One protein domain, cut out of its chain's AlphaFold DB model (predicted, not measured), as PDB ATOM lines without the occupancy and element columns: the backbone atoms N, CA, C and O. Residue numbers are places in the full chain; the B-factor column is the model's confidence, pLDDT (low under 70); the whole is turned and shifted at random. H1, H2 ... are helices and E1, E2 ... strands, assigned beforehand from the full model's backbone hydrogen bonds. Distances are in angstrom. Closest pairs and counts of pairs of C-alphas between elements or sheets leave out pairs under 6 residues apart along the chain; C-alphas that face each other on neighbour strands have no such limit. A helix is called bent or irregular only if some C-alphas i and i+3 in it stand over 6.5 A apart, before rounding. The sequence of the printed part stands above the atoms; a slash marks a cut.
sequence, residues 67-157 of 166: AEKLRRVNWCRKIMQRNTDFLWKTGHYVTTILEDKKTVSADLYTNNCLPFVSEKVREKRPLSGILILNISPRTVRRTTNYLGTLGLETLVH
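What this domain is: This is residues 67 to 157 of the 166 residues of an uncharacterized protein of Eumeta variegata (UniProt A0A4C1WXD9). A tiny two-stranded parallel sheet, E1 and E2, sits in the middle, with H4 packed on one side of it and the long, kinked H3 beside H4; H1 stands off on the other side of the sheet. A long link from H2 to H3 swings wide, and its residues 97 to 103 stick out. The 91 printed residues include four named helices and two strands, in the order H1 H2 H3 E1 H4 E2, mostly helix. The whole is only just compact, close to loose, with a radius of gyration of the C-alphas of 14.4 A and spans of 40 by 33 by 24 A.

Where its parts are: E1 is residues 130 to 133, and E2 residues 153 to 156, ending at C-alpha 156 (232.650, 199.168, 180.112). H4, residues 140 to 149, is 14.4 A long. H3, residues 106 to 124, is 25.6 A long. H2 is residues 85 to 88. H1, residues 67 to 81, is 21.3 A long and begins at C-alpha 67 (246.963, 204.569, 176.001).

How they stand to each other: E1 and E2 are parallel at 30 degrees, with N 131 and O 153 3.0 A apart, within hydrogen-bond range. E1, H4 and E2 form a strand-helix-strand unit, two parallel neighbour strands with a helix between, its crossover right-handed. The closest C-alphas of H4 and E2, Thr 144 and Thr 154, are 6.3 A apart. H3 and H4 only just touch, with 3 pairs of C-alphas within 8 A, through residues 110 to 114 of H3 alone; the closest, Thr 110 and Thr 143, are 6.6 A apart. They run the same way at a steep tilt of 38 degrees, only just past shallow. H3 has a kink of 38 degrees near residue 114 and is only just irregular: C-alphas 111 and 114 are 6.6 A apart. H2 and E1 are near each other, with 5 pairs of C-alphas within 10 A. H1 is apart from H2, H3, H4, E1 and E2. Every O i to N i+4 pair is within hydrogen-bond range in H1 and H4, and 12 of 15 in H3; H2 is too short for such a pair.

The domain as a whole: The farthest C-alphas, Gln 81 and Asp 100, are 42.6 A apart. The printed part has no cut; the link from H2 to H3, 17 residues, is long. Mean pLDDT of the printed part is 71.3, with 39 residues under 70, among them 82 to 92, 126 to 140 and 150 to 157.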
ATOM      1  N   ALA A  67     248.154 205.232 176.522       85.50
ATOM      2  CA  ALA A  67     246.963 204.569 176.001       85.50
ATOM      3  C   ALA A  67     245.876 204.388 177.078       85.50
ATOM      4  O   ALA A  67     244.687 204.530 176.790       85.50
ATOM      5  N   GLU A  68     246.258 204.089 178.324       82.44
ATOM      6  CA  GLU A  68     245.314 204.029 179.443       82.44
ATOM      7  C   GLU A  68     244.754 205.410 179.763       82.44
ATOM      8  O   GLU A  68     243.534 205.547 179.828       82.44
ATOM      9  N   LYS A  69     245.601 206.441 179.870       84.00
ATOM     10  CA  LYS A  69     245.157 207.831 180.089       84.00
ATOM     11  C   LYS A  69     244.171 208.287 179.012       84.00
ATOM     12  O   LYS A  69     243.137 208.873 179.331       84.00
ATOM     13  N   LEU A  70     244.426 207.951 177.749       86.94
ATOM     14  CA  LEU A  70     243.523 208.285 176.650       86.94
ATOM     15  C   LEU A  70     242.173 207.563 176.773       86.94
ATOM     16  O   LEU A  70     241.123 208.191 176.632       86.94
ATOM     17  N   ARG A  71     242.177 206.257 177.085       83.31
ATOM     18  CA  ARG A  71     240.940 205.490 177.335       83.31
ATOM     19  C   ARG A  71     240.110 206.116 178.453       83.31
ATOM     20  O   ARG A  71     238.894 206.232 178.322       83.31
ATOM     21  N   ARG A  72     240.782 206.552 179.518       82.19
ATOM     22  CA  ARG A  72     240.179 207.225 180.667       82.19
ATOM     23  C   ARG A  72     239.498 208.542 180.285       82.19
ATOM     24  O   ARG A  72     238.303 208.697 180.521       82.19
ATOM     25  N   VAL A  73     240.218 209.444 179.614       85.19
ATOM     26  CA  VAL A  73     239.677 210.743 179.164       85.19
ATOM     27  C   VAL A  73     238.491 210.557 178.216       85.19
ATOM     28  O   VAL A  73     237.460 211.214 178.372       85.19
ATOM     29  N   ASN A  74     238.607 209.634 177.257       85.94
ATOM     30  CA  ASN A  74     237.535 209.357 176.303       85.94
ATOM     31  C   ASN A  74     236.277 208.808 176.989       85.94
ATOM     32  O   ASN A  74     235.164 209.187 176.624       85.94
ATOM     33  N   TRP A  75     236.444 207.954 178.002       80.12
ATOM     34  CA  TRP A  75     235.330 207.423 178.781       80.12
ATOM     35  C   TRP A  75     234.635 208.509 179.606       80.12
ATOM     36  O   TRP A  75     233.416 208.649 179.500       80.12
ATOM     37  N   CYS A  76     235.396 209.338 180.335       78.31
ATOM     38  CA  CYS A  76     234.837 210.465 181.090       78.31
ATOM     39  C   CYS A  76     234.049 211.407 180.174       78.31
ATOM     40  O   CYS A  76     232.913 211.756 180.482       78.31
ATOM     41  N   ARG A  77     234.602 211.748 179.002       83.38
ATOM     42  CA  ARG A  77     233.912 212.575 178.002       83.38
ATOM     43  C   ARG A  77     232.596 211.940 177.545       83.38
ATOM     44  O   ARG A  77     231.571 212.616 177.538       83.38
ATOM     45  N   LYS A  78     232.614 210.645 177.198       79.25
ATOM     46  CA  LYS A  78     231.421 209.898 176.762       79.25
ATOM     47  C   LYS A  78     230.334 209.891 177.838       79.25
ATOM     48  O   LYS A  78     229.154 209.975 177.516       79.25
ATOM     49  N   ILE A  79     230.727 209.794 179.103       72.56
ATOM     50  CA  ILE A  79     229.799 209.796 180.233       72.56
ATOM     51  C   ILE A  79     229.234 211.178 180.524       72.56
ATOM     52  O   ILE A  79     228.025 211.300 180.687       72.56
ATOM     53  N   MET A  80     230.071 212.215 180.533       75.12
ATOM     54  CA  MET A  80     229.613 213.588 180.761       75.12
ATOM     55  C   MET A  80     228.596 214.029 179.699       75.12
ATOM     56  O   MET A  80     227.629 214.711 180.019       75.12
ATOM     57  N   GLN A  81     228.764 213.583 178.450       76.56
ATOM     58  CA  GLN A  81     227.811 213.843 177.363       76.56
ATOM     59  C   GLN A  81     226.466 213.119 177.531       76.56
ATOM     60  O   GLN A  81     225.465 213.559 176.976       76.56
ATOM     61  N   ARG A  82     226.421 212.011 178.280       69.00
ATOM     62  CA  ARG A  82     225.229 211.161 178.446       69.00
ATOM     63  C   ARG A  82     224.341 211.550 179.633       69.00
ATOM     64  O   ARG A  82     223.449 210.784 179.980       69.00
ATOM     65  N   ASN A  83     224.520 212.764 180.161       57.91
ATOM     66  CA  ASN A  83     223.761 213.377 181.254       57.91
ATOM     67  C   ASN A  83     224.240 212.962 182.665       57.91
ATOM     68  O   ASN A  83     224.202 211.793 183.057       57.91
ATOM     69  N   THR A  84     224.694 213.950 183.442       51.84
ATOM     70  CA  THR A  84     225.374 213.786 184.741       51.84
ATOM     71  C   THR A  84     224.436 213.558 185.925       51.84
ATOM     72  O   THR A  84     224.884 213.396 187.050       51.84
ATOM     73  N   ASP A  85     223.126 213.515 185.723       53.66
ATOM     74  CA  ASP A  85     222.204 213.221 186.828       53.66
ATOM     75  C   ASP A  85     222.030 211.713 187.039       53.66
ATOM     76  O   ASP A  85     221.528 211.257 188.069       53.66
ATOM     77  N   PHE A  86     222.444 210.913 186.053       53.25
ATOM     78  CA  PHE A  86     222.168 209.484 186.009       53.25
ATOM     79  C   PHE A  86     223.101 208.652 186.911       53.25
ATOM     80  O   PHE A  86     222.632 207.734 187.593       53.25
ATOM     81  N   LEU A  87     224.401 208.979 186.946       52.09
ATOM     82  CA  LEU A  87     225.410 208.209 187.704       52.09
ATOM     83  C   LEU A  87     225.574 208.651 189.159       52.09
ATOM     84  O   LEU A  87     226.046 207.873 189.978       52.09
ATOM     85  N   TRP A  88     225.144 209.867 189.487       52.19
ATOM     86  CA  TRP A  88     225.325 210.487 190.797       52.19
ATOM     87  C   TRP A  88     224.076 210.338 191.670       52.19
ATOM     88  O   TRP A  88     224.131 210.562 192.874       52.19
ATOM     89  N   LYS A  89     222.954 209.876 191.094       56.41
ATOM     90  CA  LYS A  89     221.830 209.323 191.859       56.41
ATOM     91  C   LYS A  89     222.238 207.948 192.374       56.41
ATOM     92  O   LYS A  89     221.941 206.916 191.776       56.41
ATOM     93  N   THR A  90     222.976 207.938 193.465       54.34
ATOM     94  CA  THR A  90     223.393 206.742 194.185       54.34
ATOM     95  C   THR A  90     222.287 206.277 195.128       54.34
ATOM     96  O   THR A  90     221.564 207.063 195.734       54.34
ATOM     97  N   GLY A  91     222.130 204.961 195.226       61.66
ATOM     98  CA  GLY A  91     221.225 204.314 196.162       61.66
ATOM     99  C   GLY A  91     221.578 202.840 196.246       61.66
ATOM    100  O   GLY A  91     221.919 202.224 195.237       61.66
ATOM    101  N   HIS A  92     221.530 202.267 197.444       68.69
ATOM    102  CA  HIS A  92     221.715 200.833 197.594       68.69
ATOM    103  C   HIS A  92     220.525 200.098 196.951       68.69
ATOM    104  O   HIS A  92     219.365 200.314 197.319       68.69
ATOM    105  N   TYR A  93     220.794 199.260 195.948       71.50
ATOM    106  CA  TYR A  93     219.754 198.458 195.299       71.50
ATOM    107  C   TYR A  93     219.550 197.163 196.055       71.50
ATOM    108  O   TYR A  93     218.438 196.893 196.504       71.50
ATOM    109  N   VAL A  94     220.628 196.394 196.184       74.25
ATOM    110  CA  VAL A  94     220.586 195.045 196.718       74.25
ATOM    111  C   VAL A  94     221.967 194.612 197.204       74.25
ATOM    112  O   VAL A  94     222.980 194.949 196.590       74.25
ATOM    113  N   THR A  95     221.996 193.859 198.300       76.25
ATOM    114  CA  THR A  95     223.161 193.087 198.745       76.25
ATOM    115  C   THR A  95     222.795 191.618 198.620       76.25
ATOM    116  O   THR A  95     221.792 191.189 199.185       76.25
ATOM    117  N   THR A  96     223.600 190.843 197.904       71.56
ATOM    118  CA  THR A  96     223.506 189.379 197.898       71.56
ATOM    119  C   THR A  96     224.541 188.820 198.862       71.56
ATOM    120  O   THR A  96     225.735 189.081 198.717       71.56
ATOM    121  N   ILE A  97     224.084 188.065 199.861       75.25
ATOM    122  CA  ILE A  97     224.971 187.358 200.786       75.25
ATOM    123  C   ILE A  97     225.529 186.139 200.056       75.25
ATOM    124  O   ILE A  97     224.794 185.410 199.394       75.25
ATOM    125  N   LEU A  98     226.838 185.935 200.168       69.25
ATOM    126  CA  LEU A  98     227.508 184.766 199.626       69.25
ATOM    127  C   LEU A  98     227.783 183.778 200.752       69.25
ATOM    128  O   LEU A  98     228.600 184.047 201.635       69.25
ATOM    129  N   GLU A  99     227.089 182.647 200.722       72.12
ATOM    130  CA  GLU A  99     227.258 181.599 201.723       72.12
ATOM    131  C   GLU A  99     228.644 180.930 201.590       72.12
ATOM    132  O   GLU A  99     229.208 180.797 200.498       72.12
ATOM    133  N   ASP A 100     229.221 180.545 202.730       70.12
ATOM    134  CA  ASP A 100     230.480 179.791 202.866       70.12
ATOM    135  C   ASP A 100     231.784 180.463 202.398       70.12
ATOM    136  O   ASP A 100     232.764 179.768 202.125       70.12
ATOM    137  N   LYS A 101     231.851 181.801 202.299       63.09
ATOM    138  CA  LYS A 101     233.066 182.523 201.840       63.09
ATOM    139  C   LYS A 101     233.586 182.040 200.473       63.09
ATOM    140  O   LYS A 101     234.772 182.182 200.170       63.09
ATOM    141  N   LYS A 102     232.722 181.446 199.647       68.25
ATOM    142  CA  LYS A 102     233.094 180.966 198.313       68.25
ATOM    143  C   LYS A 102     233.534 182.148 197.449       68.25
ATOM    144  O   LYS A 102     233.038 183.256 197.598       68.25
ATOM    145  N   THR A 103     234.474 181.938 196.535       71.50
ATOM    146  CA  THR A 103     234.838 182.978 195.564       71.50
ATOM    147  C   THR A 103     233.677 183.184 194.597       71.50
ATOM    148  O   THR A 103     233.112 182.208 194.099       71.50
ATOM    149  N   VAL A 104     233.336 184.438 194.283       69.00
ATOM    150  CA  VAL A 104     232.364 184.741 193.223       69.00
ATOM    151  C   VAL A 104     232.943 184.267 191.890       69.00
ATOM    152  O   VAL A 104     233.763 184.944 191.269       69.00
ATOM    153  N   SER A 105     232.538 183.072 191.464       74.81
ATOM    154  CA  SER A 105     232.858 182.562 190.135       74.81
ATOM    155  C   SER A 105     232.144 183.397 189.069       74.81
ATOM    156  O   SER A 105     231.062 183.943 189.298       74.81
ATOM    157  N   ALA A 106     232.737 183.449 187.877       69.25
ATOM    158  CA  ALA A 106     232.137 184.034 186.684       69.25
ATOM    159  C   ALA A 106     230.715 183.504 186.429       69.25
ATOM    160  O   ALA A 106     229.815 184.276 186.089       69.25
ATOM    161  N   ASP A 107     230.511 182.201 186.629       75.69
ATOM    162  CA  ASP A 107     229.224 181.549 186.391       75.69
ATOM    163  C   ASP A 107     228.196 181.914 187.465       75.69
ATOM    164  O   ASP A 107     227.062 182.239 187.127       75.69
ATOM    165  N   LEU A 108     228.600 181.973 188.739       76.06
ATOM    166  CA  LEU A 108     227.726 182.404 189.836       76.06
ATOM    167  C   LEU A 108     227.263 183.854 189.633       76.06
ATOM    168  O   LEU A 108     226.086 184.179 189.791       76.06
ATOM    169  N   TYR A 109     228.185 184.732 189.233       75.94
ATOM    170  CA  TYR A 109     227.849 186.119 188.932       75.94
ATOM    171  C   TYR A 109     226.848 186.218 187.777       75.94
ATOM    172  O   TYR A 109     225.873 186.963 187.865       75.94
ATOM    173  N   THR A 110     227.077 185.444 186.712       75.44
ATOM    174  CA  THR A 110     226.266 185.521 185.492       75.44
ATOM    175  C   THR A 110     224.877 184.917 185.679       75.44
ATOM    176  O   THR A 110     223.899 185.505 185.233       75.44
ATOM    177  N   ASN A 111     224.786 183.769 186.350       79.31
ATOM    178  CA  ASN A 111     223.552 182.988 186.427       79.31
ATOM    179  C   ASN A 111     222.683 183.347 187.639       79.31
ATOM    180  O   ASN A 111     221.477 183.127 187.596       79.31
ATOM    181  N   ASN A 112     223.265 183.900 188.708       80.44
ATOM    182  CA  ASN A 112     222.540 184.176 189.949       80.44
ATOM    183  C   ASN A 112     222.503 185.676 190.260       80.44
ATOM    184  O   ASN A 112     221.427 186.248 190.431       80.44
ATOM    185  N   CYS A 113     223.666 186.337 190.302       77.81
ATOM    186  CA  CYS A 113     223.738 187.731 190.746       77.81
ATOM    187  C   CYS A 113     223.164 188.714 189.715       77.81
ATOM    188  O   CYS A 113     222.379 189.588 190.078       77.81
ATOM    189  N   LEU A 114     223.546 188.591 188.439       78.81
ATOM    190  CA  LEU A 114     223.121 189.520 187.385       78.81
ATOM    191  C   LEU A 114     221.598 189.561 187.183       78.81
ATOM    192  O   LEU A 114     221.064 190.673 187.162       78.81
ATOM    193  N   PRO A 115     220.876 188.425 187.073       81.94
ATOM    194  CA  PRO A 115     219.424 188.451 186.926       81.94
ATOM    195  C   PRO A 115     218.738 189.152 188.095       81.94
ATOM    196  O   PRO A 115     217.942 190.067 187.880       81.94
ATOM    197  N   PHE A 116     219.136 188.812 189.319       80.69
ATOM    198  CA  PHE A 116     218.560 189.379 190.533       80.69
ATOM    199  C   PHE A 116     218.798 190.892 190.652       80.69
ATOM    200  O   PHE A 116     217.870 191.661 190.902       80.69
ATOM    201  N   VAL A 117     220.027 191.353 190.392       78.69
ATOM    202  CA  VAL A 117     220.345 192.791 190.382       78.69
ATOM    203  C   VAL A 117     219.565 193.508 189.279       78.69
ATOM    204  O   VAL A 117     219.024 194.587 189.521       78.69
ATOM    205  N   SER A 118     219.467 192.918 188.082       75.88
ATOM    206  CA  SER A 118     218.769 193.538 186.948       75.88
ATOM    207  C   SER A 118     217.275 193.743 187.214       75.88
ATOM    208  O   SER A 118     216.724 194.784 186.859       75.88
ATOM    209  N   GLU A 119     216.634 192.796 187.903       80.56
ATOM    210  CA  GLU A 119     215.242 192.911 188.332       80.56
ATOM    211  C   GLU A 119     215.060 194.063 189.327       80.56
ATOM    212  O   GLU A 119     214.226 194.942 189.105       80.56
ATOM    213  N   LYS A 120     215.902 194.134 190.365       79.44
ATOM    214  CA  LYS A 120     215.830 195.201 191.379       79.44
ATOM    215  C   LYS A 120     216.149 196.586 190.834       79.44
ATOM    216  O   LYS A 120     215.568 197.577 191.284       79.44
ATOM    217  N   VAL A 121     217.042 196.677 189.852       75.12
ATOM    218  CA  VAL A 121     217.288 197.927 189.128       75.12
ATOM    219  C   VAL A 121     216.045 198.337 188.345       75.12
ATOM    220  O   VAL A 121     215.642 199.494 188.445       75.12
ATOM    221  N   ARG A 122     215.417 197.412 187.611       74.56
ATOM    222  CA  ARG A 122     214.219 197.697 186.808       74.56
ATOM    223  C   ARG A 122     213.029 198.123 187.670       74.56
ATOM    224  O   ARG A 122     212.344 199.067 187.296       74.56
ATOM    225  N   GLU A 123     212.825 197.495 188.830       77.56
ATOM    226  CA  GLU A 123     211.798 197.900 189.806       77.56
ATOM    227  C   GLU A 123     211.987 199.359 190.252       77.56
ATOM    228  O   GLU A 123     211.046 200.149 190.244       77.56
ATOM    229  N   LYS A 124     213.218 199.737 190.620       74.19
ATOM    230  CA  LYS A 124     213.519 201.091 191.116       74.19
ATOM    231  C   LYS A 124     213.665 202.129 190.001       74.19
ATOM    232  O   LYS A 124     213.557 203.325 190.269       74.19
ATOM    233  N   ARG A 125     213.965 201.701 188.773       72.38
ATOM    234  CA  ARG A 125     214.211 202.571 187.615       72.38
ATOM    235  C   ARG A 125     213.603 201.998 186.329       72.38
ATOM    236  O   ARG A 125     214.347 201.646 185.412       72.38
ATOM    237  N   PRO A 126     212.269 201.985 186.196       66.06
ATOM    238  CA  PRO A 126     211.608 201.430 185.011       66.06
ATOM    239  C   PRO A 126     211.942 202.193 183.718       66.06
ATOM    240  O   PRO A 126     211.852 201.631 182.634       66.06
ATOM    241  N   LEU A 127     212.352 203.461 183.828       63.12
ATOM    242  CA  LEU A 127     212.656 204.340 182.691       63.12
ATOM    243  C   LEU A 127     214.154 204.425 182.350       63.12
ATOM    244  O   LEU A 127     214.530 205.121 181.410       63.12
ATOM    245  N   SER A 128     215.037 203.784 183.123       63.66
ATOM    246  CA  SER A 128     216.486 203.873 182.903       63.66
ATOM    247  C   SER A 128     217.016 202.657 182.150       63.66
ATOM    248  O   SER A 128     217.146 201.583 182.722       63.66
ATOM    249  N   GLY A 129     217.388 202.848 180.883       64.25
ATOM    250  CA  GLY A 129     217.972 201.804 180.028       64.25
ATOM    251  C   GLY A 129     219.496 201.642 180.136       64.25
ATOM    252  O   GLY A 129     220.104 201.030 179.265       64.25
ATOM    253  N   ILE A 130     220.153 202.228 181.142       64.06
ATOM    254  CA  ILE A 130     221.623 202.266 181.229       64.06
ATOM    255  C   ILE A 130     222.081 201.622 182.536       64.06
ATOM    256  O   ILE A 130     221.529 201.900 183.598       64.06
ATOM    257  N   LEU A 131     223.120 200.789 182.480       66.56
ATOM    258  CA  LEU A 131     223.803 200.261 183.659       66.56
ATOM    259  C   LEU A 131     225.317 200.415 183.513       66.56
ATOM    260  O   LEU A 131     225.915 199.996 182.520       66.56
ATOM    261  N   ILE A 132     225.957 200.990 184.533       62.06
ATOM    262  CA  ILE A 132     227.417 200.959 184.649       62.06
ATOM    263  C   ILE A 132     227.783 199.809 185.569       62.06
ATOM    264  O   ILE A 132     227.376 199.775 186.726       62.06
ATOM    265  N   LEU A 133     228.557 198.867 185.042       64.75
ATOM    266  CA  LEU A 133     229.057 197.736 185.800       64.75
ATOM    267  C   LEU A 133     230.566 197.647 185.600       64.75
ATOM    268  O   LEU A 133     231.067 197.661 184.473       64.75
ATOM    269  N   ASN A 134     231.285 197.512 186.708       62.84
ATOM    270  CA  ASN A 134     232.691 197.152 186.689       62.84
ATOM    271  C   ASN A 134     232.791 195.630 186.497       62.84
ATOM    272  O   ASN A 134     232.758 194.858 187.455       62.84
ATOM    273  N   ILE A 135     232.794 195.187 185.237       64.44
ATOM    274  CA  ILE A 135     232.780 193.764 184.880       64.44
ATOM    275  C   ILE A 135     234.202 193.325 184.540       64.44
ATOM    276  O   ILE A 135     234.891 193.966 183.747       64.44
ATOM    277  N   SER A 136     234.627 192.188 185.098       63.81
ATOM    278  CA  SER A 136     235.898 191.562 184.734       63.81
ATOM    279  C   SER A 136     235.973 191.310 183.220       63.81
ATOM    280  O   SER A 136     234.997 190.834 182.631       63.81
ATOM    281  N   PRO A 137     237.137 191.509 182.574       57.66
ATOM    282  CA  PRO A 137     237.323 191.188 181.159       57.66
ATOM    283  C   PRO A 137     236.930 189.747 180.798       57.66
ATOM    284  O   PRO A 137     236.529 189.474 179.671       57.66
ATOM    285  N   ARG A 138     237.015 188.816 181.760       62.38
ATOM    286  CA  ARG A 138     236.662 187.400 181.562       62.38
ATOM    287  C   ARG A 138     235.153 187.162 181.479       62.38
ATOM    288  O   ARG A 138     234.726 186.220 180.821       62.38
ATOM    289  N   THR A 139     234.352 188.003 182.128       64.06
ATOM    290  CA  THR A 139     232.885 187.898 182.151       64.06
ATOM    291  C   THR A 139     232.201 188.907 181.238       64.06
ATOM    292  O   THR A 139     231.036 188.707 180.902       64.06
ATOM    293  N   VAL A 140     232.928 189.929 180.762       68.56
ATOM    294  CA  VAL A 140     232.379 191.062 180.000       68.56
ATOM    295  C   VAL A 140     231.470 190.622 178.858       68.56
ATOM    296  O   VAL A 140     230.347 191.098 178.791       68.56
ATOM    297  N   ARG A 141     231.882 189.645 178.037       72.50
ATOM    298  CA  ARG A 141     231.111 189.215 176.857       72.50
ATOM    299  C   ARG A 141     229.770 188.579 177.223       72.50
ATOM    300  O   ARG A 141     228.762 188.849 176.581       72.50
ATOM    301  N   ARG A 142     229.756 187.704 178.233       73.50
ATOM    302  CA  ARG A 142     228.519 187.043 178.678       73.50
ATOM    303  C   ARG A 142     227.578 188.064 179.316       73.50
ATOM    304  O   ARG A 142     226.397 188.086 178.985       73.50
ATOM    305  N   THR A 143     228.124 188.950 180.146       71.56
ATOM    306  CA  THR A 143     227.362 190.011 180.806       71.56
ATOM    307  C   THR A 143     226.777 191.009 179.809       71.56
ATOM    308  O   THR A 143     225.594 191.318 179.896       71.56
ATOM    309  N   THR A 144     227.552 191.480 178.826       72.75
ATOM    310  CA  THR A 144     227.056 192.422 177.809       72.75
ATOM    311  C   THR A 144     225.955 191.807 176.959       72.75
ATOM    312  O   THR A 144     224.985 192.489 176.651       72.75
ATOM    313  N   ASN A 145     226.067 190.519 176.615       79.19
ATOM    314  CA  ASN A 145     225.028 189.822 175.856       79.19
ATOM    315  C   ASN A 145     223.725 189.719 176.661       79.19
ATOM    316  O   ASN A 145     222.664 190.039 176.136       79.19
ATOM    317  N   TYR A 146     223.811 189.324 177.935       75.75
ATOM    318  CA  TYR A 146     222.653 189.233 178.828       75.75
ATOM    319  C   TYR A 146     221.995 190.597 179.088       75.75
ATOM    320  O   TYR A 146     220.779 190.715 179.141       75.75
ATOM    321  N   LEU A 147     222.782 191.662 179.228       72.94
ATOM    322  CA  LEU A 147     222.231 193.005 179.424       72.94
ATOM    323  C   LEU A 147     221.617 193.563 178.140       72.94
ATOM    324  O   LEU A 147     220.578 194.219 178.196       72.94
ATOM    325  N   GLY A 148     222.194 193.223 176.984       74.19
ATOM    326  CA  GLY A 148     221.636 193.555 175.677       74.19
ATOM    327  C   GLY A 148     220.230 192.986 175.470       74.19
ATOM    328  O   GLY A 148     219.364 193.705 174.977       74.19
ATOM    329  N   THR A 149     219.954 191.749 175.908       77.88
ATOM    330  CA  THR A 149     218.594 191.171 175.817       77.88
ATOM    331  C   THR A 149     217.584 191.872 176.725       77.88
ATOM    332  O   THR A 149     216.390 191.850 176.440       77.88
ATOM    333  N   LEU A 150     218.045 192.529 177.792       69.94
ATOM    334  CA  LEU A 150     217.213 193.309 178.710       69.94
ATOM    335  C   LEU A 150     217.036 194.773 178.276       69.94
ATOM    336  O   LEU A 150     216.404 195.542 178.999       69.94
ATOM    337  N   GLY A 151     217.600 195.175 177.131       67.56
ATOM    338  CA  GLY A 151     217.597 196.567 176.672       67.56
ATOM    339  C   GLY A 151     218.488 197.490 177.511       67.56
ATOM    340  O   GLY A 151     218.297 198.704 177.492       67.56
ATOM    341  N   LEU A 152     219.438 196.925 178.265       69.94
ATOM    342  CA  LEU A 152     220.342 197.659 179.147       69.94
ATOM    343  C   LEU A 152     221.696 197.872 178.460       69.94
ATOM    344  O   LEU A 152     222.419 196.919 178.161       69.94
ATOM    345  N   GLU A 153     222.080 199.132 178.238       67.12
ATOM    346  CA  GLU A 153     223.402 199.460 177.694       67.12
ATOM    347  C   GLU A 153     224.466 199.374 178.800       67.12
ATOM    348  O   GLU A 153     224.352 200.023 179.843       67.12
ATOM    349  N   THR A 154     225.523 198.592 178.558       66.94
ATOM    350  CA  THR A 154     226.680 198.497 179.461       66.94
ATOM    351  C   THR A 154     227.743 199.520 179.083       66.94
ATOM    352  O   THR A 154     228.262 199.513 177.965       66.94
ATOM    353  N   LEU A 155     228.154 200.349 180.039       66.31
ATOM    354  CA  LEU A 155     229.377 201.143 179.917       66.31
ATOM    355  C   LEU A 155     230.546 200.372 180.529       66.31
ATOM    356  O   LEU A 155     230.671 200.285 181.747       66.31
ATOM    357  N   VAL A 156     231.411 199.821 179.673       64.50
ATOM    358  CA  VAL A 156     232.650 199.168 180.112       64.50
ATOM    359  C   VAL A 156     233.533 200.210 180.792       64.50
ATOM    360  O   VAL A 156     233.926 201.203 180.176       64.50
ATOM    361  N   HIS A 157     233.807 199.996 182.072       66.81
ATOM    362  CA  HIS A 157     234.643 200.874 182.874       66.81
ATOM    363  C   HIS A 157     236.136 200.633 182.561       66.81
ATOM    364  O   HIS A 157     236.561 199.477 182.480       66.81
TER     365      HIS A 157